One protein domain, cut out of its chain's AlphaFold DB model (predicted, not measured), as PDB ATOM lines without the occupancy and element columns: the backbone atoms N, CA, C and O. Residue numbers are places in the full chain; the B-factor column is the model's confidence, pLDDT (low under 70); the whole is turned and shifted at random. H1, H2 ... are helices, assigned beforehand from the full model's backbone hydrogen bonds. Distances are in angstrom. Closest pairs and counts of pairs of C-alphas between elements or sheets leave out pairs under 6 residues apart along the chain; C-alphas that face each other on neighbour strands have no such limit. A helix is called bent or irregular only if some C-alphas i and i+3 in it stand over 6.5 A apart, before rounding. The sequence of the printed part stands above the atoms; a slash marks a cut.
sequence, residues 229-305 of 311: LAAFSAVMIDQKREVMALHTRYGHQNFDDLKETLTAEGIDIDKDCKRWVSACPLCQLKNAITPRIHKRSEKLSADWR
ATOM      1  N   LEU A 229       2.537 -56.849 -26.317       61.44
ATOM      2  CA  LEU A 229       3.648 -56.233 -25.581       61.44
ATOM      3  C   LEU A 229       4.999 -56.450 -26.272       61.44
ATOM      4  O   LEU A 229       5.826 -55.535 -26.299       61.44
ATOM      5  N   ALA A 230       5.233 -57.633 -26.848       59.94
ATOM      6  CA  ALA A 230       6.455 -57.923 -27.595       59.94
ATOM      7  C   ALA A 230       6.544 -57.101 -28.890       59.94
ATOM      8  O   ALA A 230       7.583 -56.492 -29.147       59.94
ATOM      9  N   ALA A 231       5.454 -57.022 -29.662       62.25
ATOM     10  CA  ALA A 231       5.392 -56.214 -30.879       62.25
ATOM     11  C   ALA A 231       5.577 -54.718 -30.581       62.25
ATOM     12  O   ALA A 231       6.387 -54.057 -31.225       62.25
ATOM     13  N   PHE A 232       4.907 -54.199 -29.546       61.94
ATOM     14  CA  PHE A 232       5.064 -52.808 -29.113       61.94
ATOM     15  C   PHE A 232       6.502 -52.512 -28.663       61.94
ATOM     16  O   PHE A 232       7.078 -51.488 -29.023       61.94
ATOM     17  N   SER A 233       7.125 -53.442 -27.930       68.19
ATOM     18  CA  SER A 233       8.522 -53.307 -27.503       68.19
ATOM     19  C   SER A 233       9.493 -53.296 -28.685       68.19
ATOM     20  O   SER A 233      10.461 -52.539 -28.657       68.19
ATOM     21  N   ALA A 234       9.247 -54.104 -29.720       72.50
ATOM     22  CA  ALA A 234      10.074 -54.127 -30.925       72.50
ATOM     23  C   ALA A 234       9.995 -52.795 -31.689       72.50
ATOM     24  O   ALA A 234      11.032 -52.195 -31.962       72.50
ATOM     25  N   VAL A 235       8.781 -52.274 -31.916       76.19
ATOM     26  CA  VAL A 235       8.564 -50.978 -32.588       76.19
ATOM     27  C   VAL A 235       9.261 -49.835 -31.843       76.19
ATOM     28  O   VAL A 235       9.969 -49.038 -32.455       76.19
ATOM     29  N   MET A 236       9.145 -49.792 -30.511       78.31
ATOM     30  CA  MET A 236       9.810 -48.769 -29.694       78.31
ATOM     31  C   MET A 236      11.344 -48.863 -29.745       78.31
ATOM     32  O   MET A 236      12.034 -47.842 -29.689       78.31
ATOM     33  N   ILE A 237      11.908 -50.074 -29.830       79.44
ATOM     34  CA  ILE A 237      13.362 -50.275 -29.943       79.44
ATOM     35  C   ILE A 237      13.869 -49.797 -31.305       79.44
ATOM     36  O   ILE A 237      14.913 -49.137 -31.356       79.44
ATOM     37  N   ASP A 238      13.139 -50.096 -32.377       88.19
ATOM     38  CA  ASP A 238      13.515 -49.690 -33.731       88.19
ATOM     39  C   ASP A 238      13.428 -48.171 -33.898       88.19
ATOM     40  O   ASP A 238      14.422 -47.547 -34.285       88.19
ATOM     41  N   GLN A 239      12.340 -47.543 -33.443       90.94
ATOM     42  CA  GLN A 239      12.221 -46.079 -33.423       90.94
ATOM     43  C   GLN A 239      13.345 -45.423 -32.617       90.94
ATOM     44  O   GLN A 239      13.997 -44.483 -33.079       90.94
ATOM     45  N   LYS A 240      13.653 -45.946 -31.423       94.31
ATOM     46  CA  LYS A 240      14.771 -45.441 -30.614       94.31
ATOM     47  C   LYS A 240      16.093 -45.507 -31.362       94.31
ATOM     48  O   LYS A 240      16.916 -44.595 -31.247       94.31
ATOM     49  N   ARG A 241      16.336 -46.594 -32.089       93.56
ATOM     50  CA  ARG A 241      17.573 -46.784 -32.846       93.56
ATOM     51  C   ARG A 241      17.694 -45.756 -33.965       93.56
ATOM     52  O   ARG A 241      18.771 -45.180 -34.117       93.56
ATOM     53  N   GLU A 242      16.617 -45.495 -34.694       94.69
ATOM     54  CA  GLU A 242      16.580 -44.507 -35.778       94.69
ATOM     55  C   GLU A 242      16.781 -43.080 -35.260       94.69
ATOM     56  O   GLU A 242      17.669 -42.369 -35.739       94.69
ATOM     57  N   VAL A 243      16.068 -42.698 -34.196       95.19
ATOM     58  CA  VAL A 243      16.235 -41.392 -33.531       95.19
ATOM     59  C   VAL A 243      17.685 -41.186 -33.091       95.19
ATOM     60  O   VAL A 243      18.275 -40.129 -33.329       95.19
ATOM     61  N   MET A 244      18.303 -42.199 -32.477       95.38
ATOM     62  CA  MET A 244      19.694 -42.110 -32.022       95.38
ATOM     63  C   MET A 244      20.701 -42.091 -33.178       95.38
ATOM     64  O   MET A 244      21.747 -41.440 -33.063       95.38
ATOM     65  N   ALA A 245      20.404 -42.766 -34.291       95.44
ATOM     66  CA  ALA A 245      21.227 -42.726 -35.494       95.44
ATOM     67  C   ALA A 245      21.228 -41.321 -36.111       95.44
ATOM     68  O   ALA A 245      22.302 -40.780 -36.377       95.44
ATOM     69  N   LEU A 246      20.056 -40.694 -36.248       95.81
ATOM     70  CA  LEU A 246      19.932 -39.318 -36.736       95.81
ATOM     71  C   LEU A 246      20.598 -38.325 -35.781       95.81
ATOM     72  O   LEU A 246      21.432 -37.529 -36.209       95.81
ATOM     73  N   HIS A 247      20.343 -38.431 -34.477       95.56
ATOM     74  CA  HIS A 247      20.992 -37.579 -33.477       95.56
ATOM     75  C   HIS A 247      22.529 -37.636 -33.562       95.56
ATOM     76  O   HIS A 247      23.201 -36.613 -33.438       95.56
ATOM     77  N   THR A 248      23.096 -38.819 -33.819       93.88
ATOM     78  CA  THR A 248      24.545 -38.993 -34.002       93.88
ATOM     79  C   THR A 248      25.018 -38.432 -35.345       93.88
ATOM     80  O   THR A 248      26.024 -37.724 -35.395       93.88
ATOM     81  N   ARG A 249      24.282 -38.699 -36.433       94.81
ATOM     82  CA  ARG A 249      24.602 -38.243 -37.797       94.81
ATOM     83  C   ARG A 249      24.666 -36.720 -37.899       94.81
ATOM     84  O   ARG A 249      25.538 -36.199 -38.585       94.81
ATOM     85  N   TYR A 250      23.792 -36.025 -37.178       93.31
ATOM     86  CA  TYR A 250      23.731 -34.563 -37.147       93.31
ATOM     87  C   TYR A 250      24.535 -33.945 -35.994       93.31
ATOM     88  O   TYR A 250      24.337 -32.789 -35.636       93.31
ATOM     89  N   GLY A 251      25.489 -34.683 -35.418       93.19
ATOM     90  CA  GLY A 251      26.487 -34.107 -34.515       93.19
ATOM     91  C   GLY A 251      25.969 -33.789 -33.115       93.19
ATOM     92  O   GLY A 251      26.421 -32.823 -32.500       93.19
ATOM     93  N   HIS A 252      25.061 -34.613 -32.589       92.62
ATOM     94  CA  HIS A 252      24.520 -34.478 -31.237       92.62
ATOM     95  C   HIS A 252      23.765 -33.161 -30.993       92.62
ATOM     96  O   HIS A 252      23.886 -32.546 -29.931       92.62
ATOM     97  N   GLN A 253      22.987 -32.727 -31.986       90.50
ATOM     98  CA  GLN A 253      22.114 -31.555 -31.893       90.50
ATOM     99  C   GLN A 253      21.080 -31.673 -30.767       90.50
ATOM    100  O   GLN A 253      20.700 -32.778 -30.363       90.50
ATOM    101  N   ASN A 254      20.610 -30.527 -30.263       91.12
ATOM    102  CA  ASN A 254      19.502 -30.511 -29.315       91.12
ATOM    103  C   ASN A 254      18.250 -31.110 -29.978       91.12
ATOM    104  O   ASN A 254      18.096 -31.092 -31.197       91.12
ATOM    105  N   PHE A 255      17.343 -31.635 -29.159       92.50
ATOM    106  CA  PHE A 255      16.091 -32.206 -29.631       92.50
ATOM    107  C   PHE A 255      15.276 -31.218 -30.473       92.50
ATOM    108  O   PHE A 255      14.696 -31.629 -31.468       92.50
ATOM    109  N   ASP A 256      15.258 -29.933 -30.102       92.81
ATOM    110  CA  ASP A 256      14.495 -28.914 -30.831       92.81
ATOM    111  C   ASP A 256      15.006 -28.726 -32.270       92.81
ATOM    112  O   ASP A 256      14.194 -28.605 -33.183       92.81
ATOM    113  N   ASP A 257      16.324 -28.806 -32.478       92.75
ATOM    114  CA  ASP A 257      16.945 -28.731 -33.808       92.75
ATOM    115  C   ASP A 257      16.732 -30.036 -34.596       92.75
ATOM    116  O   ASP A 257      16.466 -30.026 -35.795       92.75
ATOM    117  N   LEU A 258      16.799 -31.182 -33.907       93.94
ATOM    118  CA  LEU A 258      16.613 -32.503 -34.512       93.94
ATOM    119  C   LEU A 258      15.147 -32.768 -34.902       93.94
ATOM    120  O   LEU A 258      14.876 -33.602 -35.766       93.94
ATOM    121  N   LYS A 259      14.194 -32.071 -34.276       95.31
ATOM    122  CA  LYS A 259      12.750 -32.280 -34.438       95.31
ATOM    123  C   LYS A 259      12.298 -32.177 -35.896       95.31
ATOM    124  O   LYS A 259      11.495 -32.989 -36.352       95.31
ATOM    125  N   GLU A 260      12.817 -31.200 -36.634       94.56
ATOM    126  CA  GLU A 260      12.484 -31.019 -38.050       94.56
ATOM    127  C   GLU A 260      12.969 -32.208 -38.889       94.56
ATOM    128  O   GLU A 260      12.223 -32.733 -39.712       94.56
ATOM    129  N   THR A 261      14.174 -32.711 -38.604       94.56
ATOM    130  CA  THR A 261      14.733 -33.893 -39.278       94.56
ATOM    131  C   THR A 261      13.953 -35.165 -38.956       94.56
ATOM    132  O   THR A 261      13.671 -35.939 -39.861       94.56
ATOM    133  N   LEU A 262      13.555 -35.376 -37.694       94.94
ATOM    134  CA  LEU A 262      12.722 -36.526 -37.316       94.94
ATOM    135  C   LEU A 262      11.389 -36.517 -38.071       94.94
ATOM    136  O   LEU A 262      10.983 -37.543 -38.607       94.94
ATOM    137  N   THR A 263      10.760 -35.342 -38.176       95.75
ATOM    138  CA  THR A 263       9.504 -35.177 -38.926       95.75
ATOM    139  C   THR A 263       9.705 -35.457 -40.417       95.75
ATOM    140  O   THR A 263       8.875 -36.121 -41.033       95.75
ATOM    141  N   ALA A 264      10.807 -34.973 -41.002       95.19
ATOM    142  CA  ALA A 264      11.125 -35.175 -42.415       95.19
ATOM    143  C   ALA A 264      11.397 -36.648 -42.769       95.19
ATOM    144  O   ALA A 264      11.059 -37.082 -43.866       95.19
ATOM    145  N   GLU A 265      11.960 -37.418 -41.836       93.19
ATOM    146  CA  GLU A 265      12.193 -38.866 -41.969       93.19
ATOM    147  C   GLU A 265      10.943 -39.699 -41.612       93.19
ATOM    148  O   GLU A 265      10.988 -40.926 -41.622       93.19
ATOM    149  N   GLY A 266       9.812 -39.052 -41.302       93.06
ATOM    150  CA  GLY A 266       8.549 -39.724 -40.987       93.06
ATOM    151  C   GLY A 266       8.514 -40.404 -39.615       93.06
ATOM    152  O   GLY A 266       7.632 -41.225 -39.366       93.06
ATOM    153  N   ILE A 267       9.447 -40.071 -38.719       92.31
ATOM    154  CA  ILE A 267       9.474 -40.591 -37.350       92.31
ATOM    155  C   ILE A 267       8.472 -39.799 -36.513       92.31
ATOM    156  O   ILE A 267       8.578 -38.575 -36.394       92.31
ATOM    157  N   ASP A 268       7.514 -40.502 -35.905       92.06
ATOM    158  CA  ASP A 268       6.551 -39.875 -35.003       92.06
ATOM    159  C   ASP A 268       7.255 -39.332 -33.753       92.06
ATOM    160  O   ASP A 268       8.049 -40.017 -33.103       92.06
ATOM    161  N   ILE A 269       6.989 -38.068 -33.430       92.06
ATOM    162  CA  ILE A 269       7.675 -37.370 -32.349       92.06
ATOM    163  C   ILE A 269       6.846 -37.476 -31.083       92.06
ATOM    164  O   ILE A 269       5.914 -36.702 -30.851       92.06
ATOM    165  N   ASP A 270       7.266 -38.374 -30.205       91.44
ATOM    166  CA  ASP A 270       6.656 -38.565 -28.901       91.44
ATOM    167  C   ASP A 270       7.533 -38.040 -27.745       91.44
ATOM    168  O   ASP A 270       8.598 -37.426 -27.910       91.44
ATOM    169  N   LYS A 271       7.058 -38.252 -26.512       90.38
ATOM    170  CA  LYS A 271       7.802 -37.876 -25.300       90.38
ATOM    171  C   LYS A 271       9.075 -38.706 -25.118       90.38
ATOM    172  O   LYS A 271      10.027 -38.211 -24.502       90.38
ATOM    173  N   ASP A 272       9.102 -39.930 -25.632       92.00
ATOM    174  CA  ASP A 272      10.235 -40.832 -25.486       92.00
ATOM    175  C   ASP A 272      11.395 -40.431 -26.401       92.00
ATOM    176  O   ASP A 272      12.542 -40.455 -25.948       92.00
ATOM    177  N   CYS A 273      11.127 -39.886 -27.589       92.50
ATOM    178  CA  CYS A 273      12.138 -39.295 -28.471       92.50
ATOM    179  C   CYS A 273      12.959 -38.217 -27.750       92.50
ATOM    180  O   CYS A 273      14.195 -38.263 -27.717       92.50
ATOM    181  N   LYS A 274      12.278 -37.278 -27.077       94.06
ATOM    182  CA  LYS A 274      12.941 -36.237 -26.272       94.06
ATOM    183  C   LYS A 274      13.746 -36.841 -25.126       94.06
ATOM    184  O   LYS A 274      14.854 -36.380 -24.831       94.06
ATOM    185  N   ARG A 275      13.207 -37.876 -24.478       93.81
ATOM    186  CA  ARG A 275      13.872 -38.581 -23.379       93.81
ATOM    187  C   ARG A 275      15.143 -39.284 -23.848       93.81
ATOM    188  O   ARG A 275      16.148 -39.198 -23.149       93.81
ATOM    189  N   TRP A 276      15.136 -39.935 -25.008       94.75
ATOM    190  CA  TRP A 276      16.301 -40.634 -25.556       94.75
ATOM    191  C   TRP A 276      17.427 -39.675 -25.926       94.75
ATOM    192  O   TRP A 276      18.559 -39.887 -25.493       94.75
ATOM    193  N   VAL A 277      17.110 -38.582 -26.626       93.94
ATOM    194  CA  VAL A 277      18.093 -37.541 -26.970       93.94
ATOM    195  C   VAL A 277      18.693 -36.919 -25.703       93.94
ATOM    196  O   VAL A 277      19.912 -36.798 -25.580       93.94
ATOM    197  N   SER A 278      17.861 -36.622 -24.698       90.81
ATOM    198  CA  SER A 278      18.309 -36.070 -23.406       90.81
ATOM    199  C   SER A 278      19.123 -37.066 -22.565       90.81
ATOM    200  O   SER A 278      19.952 -36.673 -21.741       90.81
ATOM    201  N   ALA A 279      18.883 -38.365 -22.750       92.56
ATOM    202  CA  ALA A 279      19.602 -39.447 -22.089       92.56
ATOM    203  C   ALA A 279      20.878 -39.869 -22.836       92.56
ATOM    204  O   ALA A 279      21.557 -40.792 -22.385       92.56
ATOM    205  N   CYS A 280      21.227 -39.219 -23.953       93.88
ATOM    206  CA  CYS A 280      22.448 -39.524 -24.689       93.88
ATOM    207  C   CYS A 280      23.683 -39.328 -23.781       93.88
ATOM    208  O   CYS A 280      23.940 -38.201 -23.340       93.88
ATOM    209  N   PRO A 281      24.486 -40.382 -23.518       88.31
ATOM    210  CA  PRO A 281      25.614 -40.296 -22.589       88.31
ATOM    211  C   PRO A 281      26.655 -39.249 -22.994       88.31
ATOM    212  O   PRO A 281      27.205 -38.558 -22.139       88.31
ATOM    213  N   LEU A 282      26.896 -39.093 -24.301       87.88
ATOM    214  CA  LEU A 282      27.841 -38.109 -24.834       87.88
ATOM    215  C   LEU A 282      27.356 -36.676 -24.590       87.88
ATOM    216  O   LEU A 282      28.133 -35.831 -24.143       87.88
ATOM    217  N   CYS A 283      26.066 -36.416 -24.809       89.12
ATOM    218  CA  CYS A 283      25.454 -35.114 -24.545       89.12
ATOM    219  C   CYS A 283      25.465 -34.783 -23.052       89.12
ATOM    220  O   CYS A 283      25.843 -33.675 -22.671       89.12
ATOM    221  N   GLN A 284      25.125 -35.748 -22.192       89.06
ATOM    222  CA  GLN A 284      25.172 -35.553 -20.741       89.06
ATOM    223  C   GLN A 284      26.588 -35.269 -20.246       89.06
ATOM    224  O   GLN A 284      26.793 -34.350 -19.452       89.06
ATOM    225  N   LEU A 285      27.578 -36.007 -20.753       88.00
ATOM    226  CA  LEU A 285      28.975 -35.798 -20.400       88.00
ATOM    227  C   LEU A 285      29.455 -34.408 -20.836       88.00
ATOM    228  O   LEU A 285      30.033 -33.675 -20.031       88.00
ATOM    229  N   LYS A 286      29.167 -34.010 -22.080       85.44
ATOM    230  CA  LYS A 286      29.508 -32.680 -22.605       85.44
ATOM    231  C   LYS A 286      28.871 -31.577 -21.759       85.44
ATOM    232  O   LYS A 286      29.566 -30.655 -21.337       85.44
ATOM    233  N   ASN A 287      27.588 -31.702 -21.434       82.88
ATOM    234  CA  ASN A 287      26.865 -30.716 -20.629       82.88
ATOM    235  C   ASN A 287      27.349 -30.658 -19.173       82.88
ATOM    236  O   ASN A 287      27.334 -29.589 -18.570       82.88
ATOM    237  N   ALA A 288      27.833 -31.766 -18.608       85.38
ATOM    238  CA  ALA A 288      28.413 -31.785 -17.267       85.38
ATOM    239  C   ALA A 288      29.821 -31.161 -17.213       85.38
ATOM    240  O   ALA A 288      30.206 -30.564 -16.201       85.38
ATOM    241  N   ILE A 289      30.604 -31.303 -18.287       85.19
ATOM    242  CA  ILE A 289      31.994 -30.836 -18.352       85.19
ATOM    243  C   ILE A 289      32.080 -29.358 -18.755       85.19
ATOM    244  O   ILE A 289      32.841 -28.614 -18.131       85.19
ATOM    245  N   THR A 290      31.307 -28.908 -19.748       83.12
ATOM    246  CA  THR A 290      31.412 -27.548 -20.316       83.12
ATOM    247  C   THR A 290      31.330 -26.434 -19.259       83.12
ATOM    248  O   THR A 290      32.233 -25.594 -19.227       83.12
ATOM    249  N   PRO A 291      30.366 -26.434 -18.314       79.50
ATOM    250  CA  PRO A 291      30.296 -25.403 -17.276       79.50
ATOM    251  C   PRO A 291      31.500 -25.428 -16.328       79.50
ATOM    252  O   PRO A 291      31.936 -24.388 -15.836       79.50
ATOM    253  N   ARG A 292      32.071 -26.613 -16.065       78.50
ATOM    254  CA  ARG A 292      33.252 -26.761 -15.200       78.50
ATOM    255  C   ARG A 292      34.503 -26.199 -15.862       78.50
ATOM    256  O   ARG A 292      35.313 -25.579 -15.176       78.50
ATOM    257  N   ILE A 293      34.649 -26.402 -17.172       75.19
ATOM    258  CA  ILE A 293      35.738 -25.808 -17.954       75.19
ATOM    259  C   ILE A 293      35.595 -24.286 -17.950       75.19
ATOM    260  O   ILE A 293      36.550 -23.613 -17.573       75.19
ATOM    261  N   HIS A 294      34.402 -23.764 -18.253       75.06
ATOM    262  CA  HIS A 294      34.135 -22.320 -18.268       75.06
ATOM    263  C   HIS A 294      34.440 -21.656 -16.919       75.06
ATOM    264  O   HIS A 294      35.172 -20.672 -16.834       75.06
ATOM    265  N   LYS A 295      33.969 -22.258 -15.822       78.56
ATOM    266  CA  LYS A 295      34.232 -21.757 -14.467       78.56
ATOM    267  C   LYS A 295      35.721 -21.786 -14.109       78.56
ATOM    268  O   LYS A 295      36.213 -20.917 -13.391       78.56
ATOM    269  N   ARG A 296      36.461 -22.794 -14.585       74.56
ATOM    270  CA  ARG A 296      37.910 -22.891 -14.360       74.56
ATOM    271  C   ARG A 296      38.676 -21.861 -15.189       74.56
ATOM    272  O   ARG A 296      39.631 -21.297 -14.665       74.56
ATOM    273  N   SER A 297      38.263 -21.592 -16.427       73.00
ATOM    274  CA  SER A 297      38.873 -20.547 -17.256       73.00
ATOM    275  C   SER A 297      38.615 -19.147 -16.707       73.00
ATOM    276  O   SER A 297      39.548 -18.355 -16.658       73.00
ATOM    277  N   GLU A 298      37.408 -18.855 -16.211       79.31
ATOM    278  CA  GLU A 298      37.113 -17.579 -15.539       79.31
ATOM    279  C   GLU A 298      37.997 -17.376 -14.306       79.31
ATOM    280  O   GLU A 298      38.581 -16.309 -14.125       79.31
ATOM    281  N   LYS A 299      38.160 -18.422 -13.485       76.75
ATOM    282  CA  LYS A 299      39.037 -18.369 -12.311       76.75
ATOM    283  C   LYS A 299      40.500 -18.128 -12.697       76.75
ATOM    284  O   LYS A 299      41.146 -17.269 -12.112       76.75
ATOM    285  N   LEU A 300      41.004 -18.836 -13.709       73.00
ATOM    286  CA  LEU A 300      42.364 -18.633 -14.217       73.00
ATOM    287  C   LEU A 300      42.556 -17.225 -14.795       73.00
ATOM    288  O   LEU A 300      43.610 -16.633 -14.595       73.00
ATOM    289  N   SER A 301      41.541 -16.676 -15.466       73.69
ATOM    290  CA  SER A 301      41.570 -15.300 -15.970       73.69
ATOM    291  C   SER A 301      41.588 -14.265 -14.844       73.69
ATOM    292  O   SER A 301      42.242 -13.237 -14.989       73.69
ATOM    293  N   ALA A 302      40.891 -14.512 -13.732       74.19
ATOM    294  CA  ALA A 302      40.905 -13.630 -12.563       74.19
ATOM    295  C   ALA A 302      42.235 -13.693 -11.786       74.19
ATOM    296  O   ALA A 302      42.686 -12.684 -11.243       74.19
ATOM    297  N   ASP A 303      42.876 -14.865 -11.762       75.44
ATOM    298  CA  ASP A 303      44.166 -15.084 -11.098       75.44
ATOM    299  C   ASP A 303      45.355 -14.542 -11.923       75.44
ATOM    300  O   ASP A 303      46.436 -14.292 -11.380       75.44
ATOM    301  N   TRP A 304      45.164 -14.293 -13.224       64.44
ATOM    302  CA  TRP A 304      46.138 -13.626 -14.092       64.44
ATOM    303  C   TRP A 304      46.231 -12.125 -13.770       64.44
ATOM    304  O   TRP A 304      45.661 -11.271 -14.448       64.44
ATOM    305  N   ARG A 305      47.006 -11.766 -12.739       68.81
ATOM    306  CA  ARG A 305      47.499 -10.386 -12.600       68.81
ATOM    307  C   ARG A 305      48.683 -10.171 -13.548       68.81
ATOM    308  O   ARG A 305      49.613 -10.978 -13.529       68.81
TER     309      ARG A 305
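What this domain is: This is residues 229 to 305 of the 311 residues of an uncharacterized protein of Chromera velia CCMP2878 (UniProt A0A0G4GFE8). A small compact body, in which the short helices H2 and H3 pack on the later part of H1, has a long helical arm sticking out of it, residues 284 to 305, of which 284 to 303 belong to H4. At the opposite end of the long axis residues 229 to 235 of H1 stick out. The printed part has 77 residues with four named helices, H1 to H4 in order, and no named strand; its class is all helix. The whole is a rod spanning 64 by 26 by 18 A, only just extended, close to loose, with a radius of gyration of the C-alphas of 17.5 A.

Where its parts are: H1, residues 229 to 249, is 30.2 A long and begins at C-alpha 229 (3.648, -56.233, -25.581). H2 is residues 255 to 264, only just irregular, with C-alphas 257 and 260 6.6 A apart. H3 is residues 271 to 278. H4, residues 281 to 303, was assigned as one helix by its hydrogen bonds but is bent, with C-alphas 288 and 291 6.7 A apart. Its arms are H4a, residues 281 to 288, and H4b, residues 291 to 303, 18.4 A long, ending at C-alpha 303 (44.166, -15.084, -11.098).

How they stand to each other: H1 touches H2 with residues 243 to 247 alone, only just about perpendicular at 70.1 degrees; the closest C-alphas, of His 247 and Leu 258, are 6.8 A apart. H1 touches H3 with residues 240 to 247 alone, the same way at a steep tilt of 41 degrees; the closest C-alphas, of Val 243 and Cys 273, are 6.8 A apart. H2 and H3 only just touch, with 3 pairs of C-alphas within 8 A, the closest those of Phe 255 and Lys 274 at 6.1 A. H3 and H4a are close but not clearly touching, the closest C-alphas, of Ser 278 and Gln 284, being 7.4 A apart. H4a and H4b stand at a shallow tilt of 30 degrees, and H4b is apart from H1, H2 and H3. O i to N i+4 pairs are each within hydrogen-bond range in H1, H3, H4a and H4b, and 4 of 6 are in H2.

The domain as a whole: The C-alphas farthest apart, of Ala 231 and Arg 305, are 64.9 A apart. The printed part has no cut and no long link. The mean pLDDT of the printed part is 86.0; residues 229 to 233 and 304 to 305 are under 70.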